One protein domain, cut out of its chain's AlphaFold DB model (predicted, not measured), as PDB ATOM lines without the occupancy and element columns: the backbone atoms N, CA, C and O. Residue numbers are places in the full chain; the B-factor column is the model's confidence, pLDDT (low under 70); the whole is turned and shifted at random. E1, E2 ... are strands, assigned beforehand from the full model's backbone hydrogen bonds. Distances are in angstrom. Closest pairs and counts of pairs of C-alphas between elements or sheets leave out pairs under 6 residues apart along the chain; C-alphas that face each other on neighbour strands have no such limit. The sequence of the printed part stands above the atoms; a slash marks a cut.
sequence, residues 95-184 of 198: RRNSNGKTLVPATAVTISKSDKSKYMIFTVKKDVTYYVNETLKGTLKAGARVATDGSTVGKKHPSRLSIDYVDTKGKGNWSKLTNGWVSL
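This is residues 95 to 184 of the 198 residues of an uncharacterized protein of Pseudobutyrivibrio sp. UC1225 (UniProt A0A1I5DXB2). The model is a small, incompletely closed barrel, formed by one strongly twisted sheet of six strands that folds back on itself where E7 and E8 bend sharply; its edge strands, E3 and E5, stay apart. A small hairpin, E1 and E2, lies outside the barrel near E3, and the long link after it loops out past Ser 114 before E3 begins. The 90 printed residues hold no named helix and eight named strands, E1 to E8 in order, with 43 residues in them, under half; the class is all strand. The large sheet has the order E3, E6, E7, E8, E4, E5, all antiparallel. The whole is compact, with a radius of gyration of the C-alphas of 12.4 A, and rounded, spanning 35 by 29 by 25 A.

E1, residues 96 to 98, and E2, residues 103 to 105, form an antiparallel hairpin, with N 97 and O 104 2.8 A apart. The closest C-alphas of E1 and E3, residues 119 to 123, are those of Asn 97 and Phe 122, 7.0 A apart. Before E3, residues 108 to 109 pair antiparallel with its residues 119 to 120. E3 is the antiparallel neighbour of E6, residues 145 to 148, with N 122 and O 146 2.9 A apart. E4, residues 128 to 132, and E5, residues 135 to 140, form a hairpin, with N 140 and O 128 2.8 A apart. E6, E7, residues 160 to 167, and E8, residues 175 to 183, form a meander, each strand the antiparallel neighbour of the one before; N 147 and O 165 are 2.9 A apart, and N 161 and O 182 2.8 A. E7 bends by 87 degrees at residue 164, and E8 by 102 degrees at residue 178. E8 is also the antiparallel neighbour of E4, with N 131 and O 181 2.8 A apart.

E1 begins at C-alpha 96, (35.104, 0.420, 11.142), and measures 6.7 A; E2 measures 6.9 A. E3 measures 13.0 A, E4 13.7 A, E5 14.5 A and E6 10.4 A. E7 measures 17.4 A from C-alpha 160, (41.985, -4.839, -3.282). E8, the longest strand by residues, measures 17.6 A and ends at C-alpha 183, (43.161, -8.304, -0.756).

The C-alphas farthest apart are those of Lys 101 and Ser 114, 34.8 A. The long links are E2 to E3, with 13 residues, and E6 to E7, with 11. The printed part has no cut. Its mean pLDDT is 95.3, and no printed residue is under 70.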
ATOM      1  N   ARG A  95      36.846   3.287   8.590       96.69
ATOM      2  CA  ARG A  95      36.288   3.854   9.825       96.69
ATOM      3  C   ARG A  95      35.748   2.792  10.783       96.69
ATOM      4  O   ARG A  95      35.358   3.132  11.900       96.69
ATOM      5  N   ARG A  96      35.682   1.523  10.363       95.75
ATOM      6  CA  ARG A  96      35.104   0.420  11.142       95.75
ATOM      7  C   ARG A  96      36.082  -0.748  11.260       95.75
ATOM      8  O   ARG A  96      36.235  -1.548  10.332       95.75
ATOM      9  N   ASN A  97      36.671  -0.901  12.443       94.06
ATOM     10  CA  ASN A  97      37.387  -2.117  12.815       94.06
ATOM     11  C   ASN A  97      36.427  -3.210  13.296       94.06
ATOM     12  O   ASN A  97      35.215  -3.002  13.362       94.06
ATOM     13  N   SER A  98      36.949  -4.392  13.594       92.06
ATOM     14  CA  SER A  98      36.198  -5.482  14.196       92.06
ATOM     15  C   SER A  98      36.980  -6.039  15.378       92.06
ATOM     16  O   SER A  98      38.192  -6.179  15.351       92.06
ATOM     17  N   ASN A  99      36.272  -6.395  16.442       89.31
ATOM     18  CA  ASN A  99      36.853  -7.113  17.580       89.31
ATOM     19  C   ASN A  99      36.697  -8.640  17.438       89.31
ATOM     20  O   ASN A  99      36.747  -9.379  18.417       89.31
ATOM     21  N   GLY A 100      36.429  -9.123  16.219       86.38
ATOM     22  CA  GLY A 100      36.157 -10.527  15.918       86.38
ATOM     23  C   GLY A 100      34.707 -10.965  16.150       86.38
ATOM     24  O   GLY A 100      34.377 -12.100  15.807       86.38
ATOM     25  N   LYS A 101      33.842 -10.094  16.683       88.25
ATOM     26  CA  LYS A 101      32.403 -10.358  16.876       88.25
ATOM     27  C   LYS A 101      31.525  -9.256  16.288       88.25
ATOM     28  O   LYS A 101      30.546  -9.537  15.610       88.25
ATOM     29  N   THR A 102      31.909  -8.008  16.518       92.69
ATOM     30  CA  THR A 102      31.142  -6.801  16.182       92.69
ATOM     31  C   THR A 102      32.042  -5.761  15.531       92.69
ATOM     32  O   THR A 102      33.266  -5.828  15.673       92.69
ATOM     33  N   LEU A 103      31.446  -4.786  14.845       94.38
ATOM     34  CA  LEU A 103      32.183  -3.617  14.378       94.38
ATOM     35  C   LEU A 103      32.420  -2.635  15.520       94.38
ATOM     36  O   LEU A 103      31.528  -2.367  16.319       94.38
ATOM     37  N   VAL A 104      33.604  -2.039  15.530       95.00
ATOM     38  CA  VAL A 104      33.981  -0.955  16.438       95.00
ATOM     39  C   VAL A 104      34.519   0.219  15.618       95.00
ATOM     40  O   VAL A 104      35.003   0.010  14.502       95.00
ATOM     41  N   PRO A 105      34.426   1.469  16.097       95.69
ATOM     42  CA  PRO A 105      35.120   2.580  15.456       95.69
ATOM     43  C   PRO A 105      36.619   2.286  15.322       95.69
ATOM     44  O   PRO A 105      37.254   1.804  16.261       95.69
ATOM     45  N   ALA A 106      37.188   2.552  14.148       94.94
ATOM     46  CA  ALA A 106      38.632   2.475  13.971       94.94
ATOM     47  C   ALA A 106      39.311   3.658  14.672       94.94
ATOM     48  O   ALA A 106      38.814   4.784  14.630       94.94
ATOM     49  N   THR A 107      40.456   3.403  15.304       94.56
ATOM     50  CA  THR A 107      41.273   4.451  15.928       94.56
ATOM     51  C   THR A 107      42.392   4.846  14.980       94.56
ATOM     52  O   THR A 107      43.115   3.984  14.477       94.56
ATOM     53  N   ALA A 108      42.528   6.146  14.739       95.56
ATOM     54  CA  ALA A 108      43.557   6.679  13.866       95.56
ATOM     55  C   ALA A 108      44.861   6.911  14.645       95.56
ATOM     56  O   ALA A 108      44.854   7.509  15.721       95.56
ATOM     57  N   VAL A 109      45.990   6.468  14.095       95.25
ATOM     58  CA  VAL A 109      47.301   6.551  14.748       95.25
ATOM     59  C   VAL A 109      48.351   7.140  13.817       95.25
ATOM     60  O   VAL A 109      48.234   7.078  12.596       95.25
ATOM     61  N   THR A 110      49.400   7.709  14.402       96.25
ATOM     62  CA  THR A 110      50.597   8.121  13.664       96.25
ATOM     63  C   THR A 110      51.606   6.978  13.713       96.25
ATOM     64  O   THR A 110      51.941   6.514  14.799       96.25
ATOM     65  N   ILE A 111      52.064   6.510  12.549       94.88
ATOM     66  CA  ILE A 111      52.947   5.335  12.447       94.88
ATOM     67  C   ILE A 111      54.427   5.723  12.501       94.88
ATOM     68  O   ILE A 111      55.211   5.063  13.178       94.88
ATOM     69  N   SER A 112      54.816   6.797  11.812       89.19
ATOM     70  CA  SER A 112      56.193   7.299  11.785       89.19
ATOM     71  C   SER A 112      56.256   8.714  12.345       89.19
ATOM     72  O   SER A 112      55.391   9.529  12.053       89.19
ATOM     73  N   LYS A 113      57.321   9.058  13.080       85.44
ATOM     74  CA  LYS A 113      57.548  10.446  13.525       85.44
ATOM     75  C   LYS A 113      57.764  11.414  12.355       85.44
ATOM     76  O   LYS A 113      57.470  12.597  12.488       85.44
ATOM     77  N   SER A 114      58.268  10.917  11.223       89.19
ATOM     78  CA  SER A 114      58.473  11.705  10.001       89.19
ATOM     79  C   SER A 114      57.222  11.829   9.127       89.19
ATOM     80  O   SER A 114      57.199  12.663   8.228       89.19
ATOM     81  N   ASP A 115      56.179  11.037   9.392       88.88
ATOM     82  CA  ASP A 115      54.910  11.076   8.666       88.88
ATOM     83  C   ASP A 115      53.789  11.491   9.621       88.88
ATOM     84  O   ASP A 115      53.337  10.704  10.449       88.88
ATOM     85  N   LYS A 116      53.343  12.746   9.528       89.62
ATOM     86  CA  LYS A 116      52.313  13.299  10.424       89.62
ATOM     87  C   LYS A 116      50.895  12.816  10.096       89.62
ATOM     88  O   LYS A 116      49.963  13.165  10.823       89.62
ATOM     89  N   SER A 117      50.722  12.028   9.036       94.81
ATOM     90  CA  SER A 117      49.424  11.500   8.625       94.81
ATOM     91  C   SER A 117      48.850  10.541   9.673       94.81
ATOM     92  O   SER A 117      49.554   9.997  10.535       94.81
ATOM     93  N   LYS A 118      47.529  10.363   9.628       95.94
ATOM     94  CA  LYS A 118      46.781   9.499  10.542       95.94
ATOM     95  C   LYS A 118      46.253   8.296   9.778       95.94
ATOM     96  O   LYS A 118      45.568   8.454   8.776       95.94
ATOM     97  N   TYR A 119      46.548   7.109  10.293       97.62
ATOM     98  CA  TYR A 119      46.229   5.844   9.649       97.62
ATOM     99  C   TYR A 119      45.377   4.959  10.543       97.62
ATOM    100  O   TYR A 119      45.540   4.936  11.763       97.62
ATOM    101  N   MET A 120      44.512   4.178   9.915       97.69
ATOM    102  CA  MET A 120      43.706   3.156  10.559       97.69
ATOM    103  C   MET A 120      44.422   1.820  10.369       97.69
ATOM    104  O   MET A 120      44.749   1.441   9.243       97.69
ATOM    105  N   ILE A 121      44.701   1.127  11.476       97.31
ATOM    106  CA  ILE A 121      45.405  -0.159  11.469       97.31
ATOM    107  C   ILE A 121      44.397  -1.306  11.474       97.31
ATOM    108  O   ILE A 121      43.529  -1.377  12.346       97.31
ATOM    109  N   PHE A 122      44.599  -2.247  10.558       96.56
ATOM    110  CA  PHE A 122      43.865  -3.505  10.484       96.56
ATOM    111  C   PHE A 122      44.810  -4.673  10.734       96.56
ATOM    112  O   PHE A 122      45.923  -4.709  10.200       96.56
ATOM    113  N   THR A 123      44.350  -5.646  11.513       95.88
ATOM    114  CA  THR A 123      45.051  -6.921  11.680       95.88
ATOM    115  C   THR A 123      44.535  -7.914  10.650       95.88
ATOM    116  O   THR A 123      43.344  -7.993  10.354       95.88
ATOM    117  N   VAL A 124      45.442  -8.696  10.082       95.25
ATOM    118  CA  VAL A 124      45.118  -9.772   9.154       95.25
ATOM    119  C   VAL A 124      44.622 -10.974   9.959       95.25
ATOM    120  O   VAL A 124      45.338 -11.499  10.810       95.25
ATOM    121  N   LYS A 125      43.390 -11.429   9.716       92.62
ATOM    122  CA  LYS A 125      42.805 -12.609  10.386       92.62
ATOM    123  C   LYS A 125      43.167 -13.921   9.709       92.62
ATOM    124  O   LYS A 125      43.220 -14.965  10.351       92.62
ATOM    125  N   LYS A 126      43.326 -13.867   8.393       90.94
ATOM    126  CA  LYS A 126      43.540 -15.005   7.501       90.94
ATOM    127  C   LYS A 126      44.522 -14.578   6.432       90.94
ATOM    128  O   LYS A 126      44.527 -13.407   6.074       90.94
ATOM    129  N   ASP A 127      45.287 -15.521   5.908       93.75
ATOM    130  CA  ASP A 127      46.264 -15.248   4.862       93.75
ATOM    131  C   ASP A 127      45.648 -14.456   3.696       93.75
ATOM    132  O   ASP A 127      44.662 -14.879   3.084       93.75
ATOM    133  N   VAL A 128      46.233 -13.296   3.393       94.75
ATOM    134  CA  VAL A 128      45.829 -12.432   2.275       94.75
ATOM    135  C   VAL A 128      47.028 -12.060   1.431       94.75
ATOM    136  O   VAL A 128      48.123 -11.835   1.939       94.75
ATOM    137  N   THR A 129      46.826 -11.958   0.125       96.25
ATOM    138  CA  THR A 129      47.859 -11.450  -0.773       96.25
ATOM    139  C   THR A 129      47.972  -9.935  -0.669       96.25
ATOM    140  O   THR A 129      46.971  -9.228  -0.500       96.25
ATOM    141  N   TYR A 130      49.198  -9.434  -0.802       97.38
ATOM    142  CA  TYR A 130      49.475  -8.008  -0.914       97.38
ATOM    143  C   TYR A 130      50.387  -7.718  -2.108       97.38
ATOM    144  O   TYR A 130      51.181  -8.554  -2.555       97.38
ATOM    145  N   TYR A 131      50.231  -6.518  -2.640       98.25
ATOM    146  CA  TYR A 131      50.809  -6.061  -3.890       98.25
ATOM    147  C   TYR A 131      51.438  -4.689  -3.676       98.25
ATOM    148  O   TYR A 131      51.031  -3.927  -2.798       98.25
ATOM    149  N   VAL A 132      52.415  -4.372  -4.513       97.25
ATOM    150  CA  VAL A 132      52.950  -3.019  -4.670       97.25
ATOM    151  C   VAL A 132      52.904  -2.720  -6.157       97.25
ATOM    152  O   VAL A 132      53.432  -3.497  -6.957       97.25
ATOM    153  N   ASN A 133      52.236  -1.627  -6.519       94.62
ATOM    154  CA  ASN A 133      51.722  -1.423  -7.871       94.62
ATOM    155  C   ASN A 133      50.824  -2.618  -8.270       94.62
ATOM    156  O   ASN A 133      49.971  -3.034  -7.488       94.62
ATOM    157  N   GLU A 134      51.033  -3.205  -9.447       92.88
ATOM    158  CA  GLU A 134      50.308  -4.400  -9.908       92.88
ATOM    159  C   GLU A 134      51.061  -5.714  -9.635       92.88
ATOM    160  O   GLU A 134      50.603  -6.798  -9.996       92.88
ATOM    161  N   THR A 135      52.223  -5.649  -8.979       96.25
ATOM    162  CA  THR A 135      53.067  -6.821  -8.734       96.25
ATOM    163  C   THR A 135      52.735  -7.456  -7.392       96.25
ATOM    164  O   THR A 135      52.768  -6.791  -6.354       96.25
ATOM    165  N   LEU A 136      52.469  -8.765  -7.398       96.81
ATOM    166  CA  LEU A 136      52.349  -9.556  -6.175       96.81
ATOM    167  C   LEU A 136      53.667  -9.488  -5.396       96.81
ATOM    168  O   LEU A 136      54.717  -9.850  -5.923       96.81
ATOM    169  N   LYS A 137      53.614  -9.032  -4.144       97.25
ATOM    170  CA  LYS A 137      54.785  -8.998  -3.255       97.25
ATOM    171  C   LYS A 137      54.824 -10.165  -2.287       97.25
ATOM    172  O   LYS A 137      55.902 -10.563  -1.861       97.25
ATOM    173  N   GLY A 138      53.670 -10.739  -1.973       96.06
ATOM    174  CA  GLY A 138      53.588 -11.984  -1.229       96.06
ATOM    175  C   GLY A 138      52.264 -12.133  -0.502       96.06
ATOM    176  O   GLY A 138      51.252 -11.535  -0.875       96.06
ATOM    177  N   THR A 139      52.305 -12.921   0.565       96.50
ATOM    178  CA  THR A 139      51.160 -13.211   1.426       96.50
ATOM    179  C   THR A 139      51.433 -12.681   2.824       96.50
ATOM    180  O   THR A 139      52.451 -13.009   3.431       96.50
ATOM    181  N   LEU A 140      50.513 -11.875   3.343       97.00
ATOM    182  CA  LEU A 140      50.475 -11.483   4.743       97.00
ATOM    183  C   LEU A 140      49.803 -12.596   5.534       97.00
ATOM    184  O   LEU A 140      48.672 -12.976   5.229       97.00
ATOM    185  N   LYS A 141      50.516 -13.120   6.529       96.19
ATOM    186  CA  LYS A 141      50.008 -14.155   7.431       96.19
ATOM    187  C   LYS A 141      49.065 -13.560   8.471       96.19
ATOM    188  O   LYS A 141      49.136 -12.366   8.767       96.19
ATOM    189  N   ALA A 142      48.206 -14.397   9.049       95.25
ATOM    190  CA  ALA A 142      47.408 -14.002  10.207       95.25
ATOM    191  C   ALA A 142      48.295 -13.374  11.307       95.25
ATOM    192  O   ALA A 142      49.379 -13.876  11.601       95.25
ATOM    193  N   GLY A 143      47.851 -12.254  11.880       96.19
ATOM    194  CA  GLY A 143      48.611 -11.447  12.840       96.19
ATOM    195  C   GLY A 143      49.478 -10.344  12.217       96.19
ATOM    196  O   GLY A 143      49.842  -9.403  12.921       96.19
ATOM    197  N   ALA A 144      49.759 -10.389  10.908       98.00
ATOM    198  CA  ALA A 144      50.323  -9.239  10.202       98.00
ATOM    199  C   ALA A 144      49.367  -8.041  10.276       98.00
ATOM    200  O   ALA A 144      48.162  -8.196  10.493       98.00
ATOM    201  N   ARG A 145      49.895  -6.835  10.079       98.06
ATOM    202  CA  ARG A 145      49.104  -5.604  10.138       98.06
ATOM    203  C   ARG A 145      49.315  -4.764   8.894       98.06
ATOM    204  O   ARG A 145      50.401  -4.738   8.319       98.06
ATOM    205  N   VAL A 146      48.264  -4.064   8.496       98.19
ATOM    206  CA  VAL A 146      48.292  -3.072   7.419       98.19
ATOM    207  C   VAL A 146      47.731  -1.765   7.941       98.19
ATOM    208  O   VAL A 146      46.920  -1.769   8.870       98.19
ATOM    209  N   ALA A 147      48.144  -0.657   7.341       98.06
ATOM    210  CA  ALA A 147      47.565   0.638   7.640       98.06
ATOM    211  C   ALA A 147      47.160   1.371   6.367       98.06
ATOM    212  O   ALA A 147      47.829   1.269   5.338       98.06
ATOM    213  N   THR A 148      46.049   2.089   6.459       98.00
ATOM    214  CA  THR A 148      45.481   2.888   5.373       98.00
ATOM    215  C   THR A 148      44.865   4.152   5.950       98.00
ATOM    216  O   THR A 148      44.343   4.137   7.069       98.00
ATOM    217  N   ASP A 149      44.932   5.254   5.217       96.12
ATOM    218  CA  ASP A 149      44.246   6.501   5.569       96.12
ATOM    219  C   ASP A 149      42.834   6.596   4.958       96.12
ATOM    220  O   ASP A 149      42.077   7.529   5.233       96.12
ATOM    221  N   GLY A 150      42.445   5.603   4.154       96.75
ATOM    222  CA  GLY A 150      41.249   5.673   3.338       96.75
ATOM    223  C   GLY A 150      40.650   4.316   3.003       96.75
ATOM    224  O   GLY A 150      41.022   3.263   3.505       96.75
ATOM    225  N   SER A 151      39.627   4.329   2.150       97.50
ATOM    226  CA  SER A 151      38.970   3.097   1.682       97.50
ATOM    227  C   SER A 151      39.071   2.903   0.186       97.50
ATOM    228  O   SER A 151      38.218   2.244  -0.393       97.50
ATOM    229  N   THR A 152      40.073   3.495  -0.457       97.88
ATOM    230  CA  THR A 152      40.278   3.360  -1.900       97.88
ATOM    231  C   THR A 152      40.434   1.895  -2.284       97.88
ATOM    232  O   THR A 152      41.300   1.211  -1.746       97.88
ATOM    233  N   VAL A 153      39.626   1.427  -3.237       97.62
ATOM    234  CA  VAL A 153      39.823   0.111  -3.861       97.62
ATOM    235  C   VAL A 153      40.332   0.244  -5.290       97.62
ATOM    236  O   VAL A 153      40.160   1.285  -5.928       97.62
ATOM    237  N   GLY A 154      40.968  -0.808  -5.800       95.38
ATOM    238  CA  GLY A 154      41.508  -0.816  -7.155       95.38
ATOM    239  C   GLY A 154      40.401  -0.725  -8.209       95.38
ATOM    240  O   GLY A 154      39.441  -1.489  -8.171       95.38
ATOM    241  N   LYS A 155      40.559   0.148  -9.212       91.62
ATOM    242  CA  LYS A 155      39.590   0.276 -10.322       91.62
ATOM    243  C   LYS A 155      39.427  -1.038 -11.102       91.62
ATOM    244  O   LYS A 155      38.314  -1.475 -11.367       91.62
ATOM    245  N   LYS A 156      40.549  -1.692 -11.426       91.94
ATOM    246  CA  LYS A 156      40.588  -3.016 -12.082       91.94
ATOM    247  C   LYS A 156      40.414  -4.172 -11.091       91.94
ATOM    248  O   LYS A 156      40.004  -5.267 -11.469       91.94
ATOM    249  N   HIS A 157      40.706  -3.917  -9.817       94.81
ATOM    250  CA  HIS A 157      40.747  -4.911  -8.750       94.81
ATOM    251  C   HIS A 157      39.946  -4.431  -7.529       94.81
ATOM    252  O   HIS A 157      40.542  -4.095  -6.505       94.81
ATOM    253  N   PRO A 158      38.601  -4.405  -7.609       95.62
ATOM    254  CA  PRO A 158      37.750  -3.884  -6.532       95.62
ATOM    255  C   PRO A 158      37.843  -4.703  -5.236       95.62
ATOM    256  O   PRO A 158      37.519  -4.218  -4.158       95.62
ATOM    257  N   SER A 159      38.376  -5.922  -5.314       94.88
ATOM    258  CA  SER A 159      38.723  -6.748  -4.159       94.88
ATOM    259  C   SER A 159      40.012  -6.337  -3.441       94.88
ATOM    260  O   SER A 159      40.371  -6.998  -2.470       94.88
ATOM    261  N   ARG A 160      40.734  -5.304  -3.894       96.75
ATOM    262  CA  ARG A 160      41.985  -4.839  -3.282       96.75
ATOM    263  C   ARG A 160      41.806  -3.459  -2.658       96.75
ATOM    264  O   ARG A 160      41.402  -2.535  -3.356       96.75
ATOM    265  N   LEU A 161      42.152  -3.324  -1.383       98.00
ATOM    266  CA  LEU A 161      42.188  -2.071  -0.627       98.00
ATOM    267  C   LEU A 161      43.583  -1.446  -0.712       98.00
ATOM    268  O   LEU A 161      44.578  -2.156  -0.567       98.00
ATOM    269  N   SER A 162      43.654  -0.135  -0.929       98.38
ATOM    270  CA  SER A 162      44.906   0.623  -0.900       98.38
ATOM    271  C   SER A 162      45.444   0.729   0.526       98.38
ATOM    272  O   SER A 162      44.685   0.996   1.459       98.38
ATOM    273  N   ILE A 163      46.745   0.498   0.690       98.44
ATOM    274  CA  ILE A 163      47.455   0.559   1.970       98.44
ATOM    275  C   ILE A 163      48.760   1.339   1.823       98.44
ATOM    276  O   ILE A 163      49.445   1.249   0.802       98.44
ATOM    277  N   ASP A 164      49.122   2.046   2.884       98.06
ATOM    278  CA  ASP A 164      50.296   2.920   2.946       98.06
ATOM    279  C   ASP A 164      51.439   2.282   3.729       98.06
ATOM    280  O   ASP A 164      52.611   2.573   3.498       98.06
ATOM    281  N   TYR A 165      51.103   1.391   4.662       98.00
ATOM    282  CA  TYR A 165      52.072   0.715   5.510       98.00
ATOM    283  C   TYR A 165      51.727  -0.754   5.701       98.00
ATOM    284  O   TYR A 165      50.560  -1.153   5.746       98.00
ATOM    285  N   VAL A 166      52.774  -1.553   5.886       98.19
ATOM    286  CA  VAL A 166      52.668  -2.967   6.237       98.19
ATOM    287  C   VAL A 166      53.639  -3.326   7.355       98.19
ATOM    288  O   VAL A 166      54.789  -2.901   7.357       98.19
ATOM    289  N   ASP A 167      53.172  -4.130   8.301       97.81
ATOM    290  CA  ASP A 167      53.972  -4.804   9.318       97.81
ATOM    291  C   ASP A 167      53.721  -6.303   9.169       97.81
ATOM    292  O   ASP A 167      52.752  -6.868   9.685       97.81
ATOM    293  N   THR A 168      54.598  -6.948   8.407       96.81
ATOM    294  CA  THR A 168      54.437  -8.339   7.962       96.81
ATOM    295  C   THR A 168      54.484  -9.355   9.101       96.81
ATOM    296  O   THR A 168      54.065 -10.493   8.908       96.81
ATOM    297  N   LYS A 169      54.983  -8.961  10.282       95.44
ATOM    298  CA  LYS A 169      55.126  -9.834  11.457       95.44
ATOM    299  C   LYS A 169      54.214  -9.440  12.622       95.44
ATOM    300  O   LYS A 169      54.204 -10.154  13.620       95.44
ATOM    301  N   GLY A 170      53.508  -8.311  12.535       94.81
ATOM    302  CA  GLY A 170      52.682  -7.788  13.628       94.81
ATOM    303  C   GLY A 170      53.485  -7.273  14.831       94.81
ATOM    304  O   GLY A 170      52.935  -7.152  15.922       94.81
ATOM    305  N   LYS A 171      54.785  -6.990  14.660       94.12
ATOM    306  CA  LYS A 171      55.719  -6.656  15.758       94.12
ATOM    307  C   LYS A 171      56.044  -5.166  15.894       94.12
ATOM    308  O   LYS A 171      56.845  -4.796  16.740       94.12
ATOM    309  N   GLY A 172      55.447  -4.310  15.070       93.75
ATOM    310  CA  GLY A 172      55.671  -2.855  15.072       93.75
ATOM    311  C   GLY A 172      56.688  -2.382  14.042       93.75
ATOM    312  O   GLY A 172      56.931  -1.185  13.937       93.75
ATOM    313  N   ASN A 173      57.238  -3.303  13.250       95.31
ATOM    314  CA  ASN A 173      58.227  -3.003  12.222       95.31
ATOM    315  C   ASN A 173      57.517  -2.616  10.923       95.31
ATOM    316  O   ASN A 173      57.353  -3.431  10.015       95.31
ATOM    317  N   TRP A 174      57.047  -1.373  10.872       97.31
ATOM    318  CA  TRP A 174      56.308  -0.839   9.738       97.31
ATOM    319  C   TRP A 174      57.225  -0.504   8.561       97.31
ATOM    320  O   TRP A 174      58.219   0.201   8.706       97.31
ATOM    321  N   SER A 175      56.853  -0.969   7.372       96.62
ATOM    322  CA  SER A 175      57.438  -0.558   6.095       96.62
ATOM    323  C   SER A 175      56.442   0.311   5.338       96.62
ATOM    324  O   SER A 175      55.298  -0.105   5.140       96.62
ATOM    325  N   LYS A 176      56.872   1.508   4.921       96.88
ATOM    326  CA  LYS A 176      56.073   2.383   4.055       96.88
ATOM    327  C   LYS A 176      56.024   1.801   2.646       96.88
ATOM    328  O   LYS A 176      57.039   1.330   2.132       96.88
ATOM    329  N   LEU A 177      54.854   1.845   2.029       96.75
ATOM    330  CA  LEU A 177      54.608   1.391   0.671       96.75
ATOM    331  C   LEU A 177      54.215   2.583  -0.199       96.75
ATOM    332  O   LEU A 177      53.393   3.407   0.189       96.75
ATOM    333  N   THR A 178      54.753   2.628  -1.411       95.50
ATOM    334  CA  THR A 178      54.225   3.482  -2.479       95.50
ATOM    335  C   THR A 178      53.317   2.614  -3.341       95.50
ATOM    336  O   THR A 178      53.779   1.607  -3.874       95.50
ATOM    337  N   ASN A 179      52.035   2.975  -3.471       96.12
ATOM    338  CA  ASN A 179      51.020   2.192  -4.193       96.12
ATOM    339  C   ASN A 179      50.843   0.762  -3.645       96.12
ATOM    340  O   ASN A 179      50.841  -0.212  -4.406       96.12
ATOM    341  N   GLY A 180      50.729   0.624  -2.322       98.12
ATOM    342  CA  GLY A 180      50.440  -0.652  -1.676       98.12
ATOM    343  C   GLY A 180      48.975  -1.059  -1.828       98.12
ATOM    344  O   GLY A 180      48.069  -0.224  -1.771       98.12
ATOM    345  N   TRP A 181      48.736  -2.360  -1.990       98.38
ATOM    346  CA  TRP A 181      47.394  -2.934  -2.061       98.38
ATOM    347  C   TRP A 181      47.315  -4.253  -1.300       98.38
ATOM    348  O   TRP A 181      48.235  -5.064  -1.359       98.38
ATOM    349  N   VAL A 182      46.188  -4.522  -0.651       97.75
ATOM    350  CA  VAL A 182      45.920  -5.792   0.036       97.75
ATOM    351  C   VAL A 182      44.564  -6.343  -0.377       97.75
ATOM    352  O   VAL A 182      43.612  -5.591  -0.576       97.75
ATOM    353  N   SER A 183      44.455  -7.662  -0.522       95.50
ATOM    354  CA  SER A 183      43.161  -8.304  -0.756       95.50
ATOM    355  C   SER A 183      42.223  -8.092   0.438       95.50
ATOM    356  O   SER A 183      42.568  -8.406   1.574       95.50
ATOM    357  N   LEU A 184      41.003  -7.623   0.172       93.25
ATOM    358  CA  LEU A 184      39.906  -7.578   1.140       93.25
ATOM    359  C   LEU A 184      39.418  -8.987   1.511       93.25
ATOM    360  O   LEU A 184      38.771  -9.167   2.534       93.25
TER     361      LEU A 184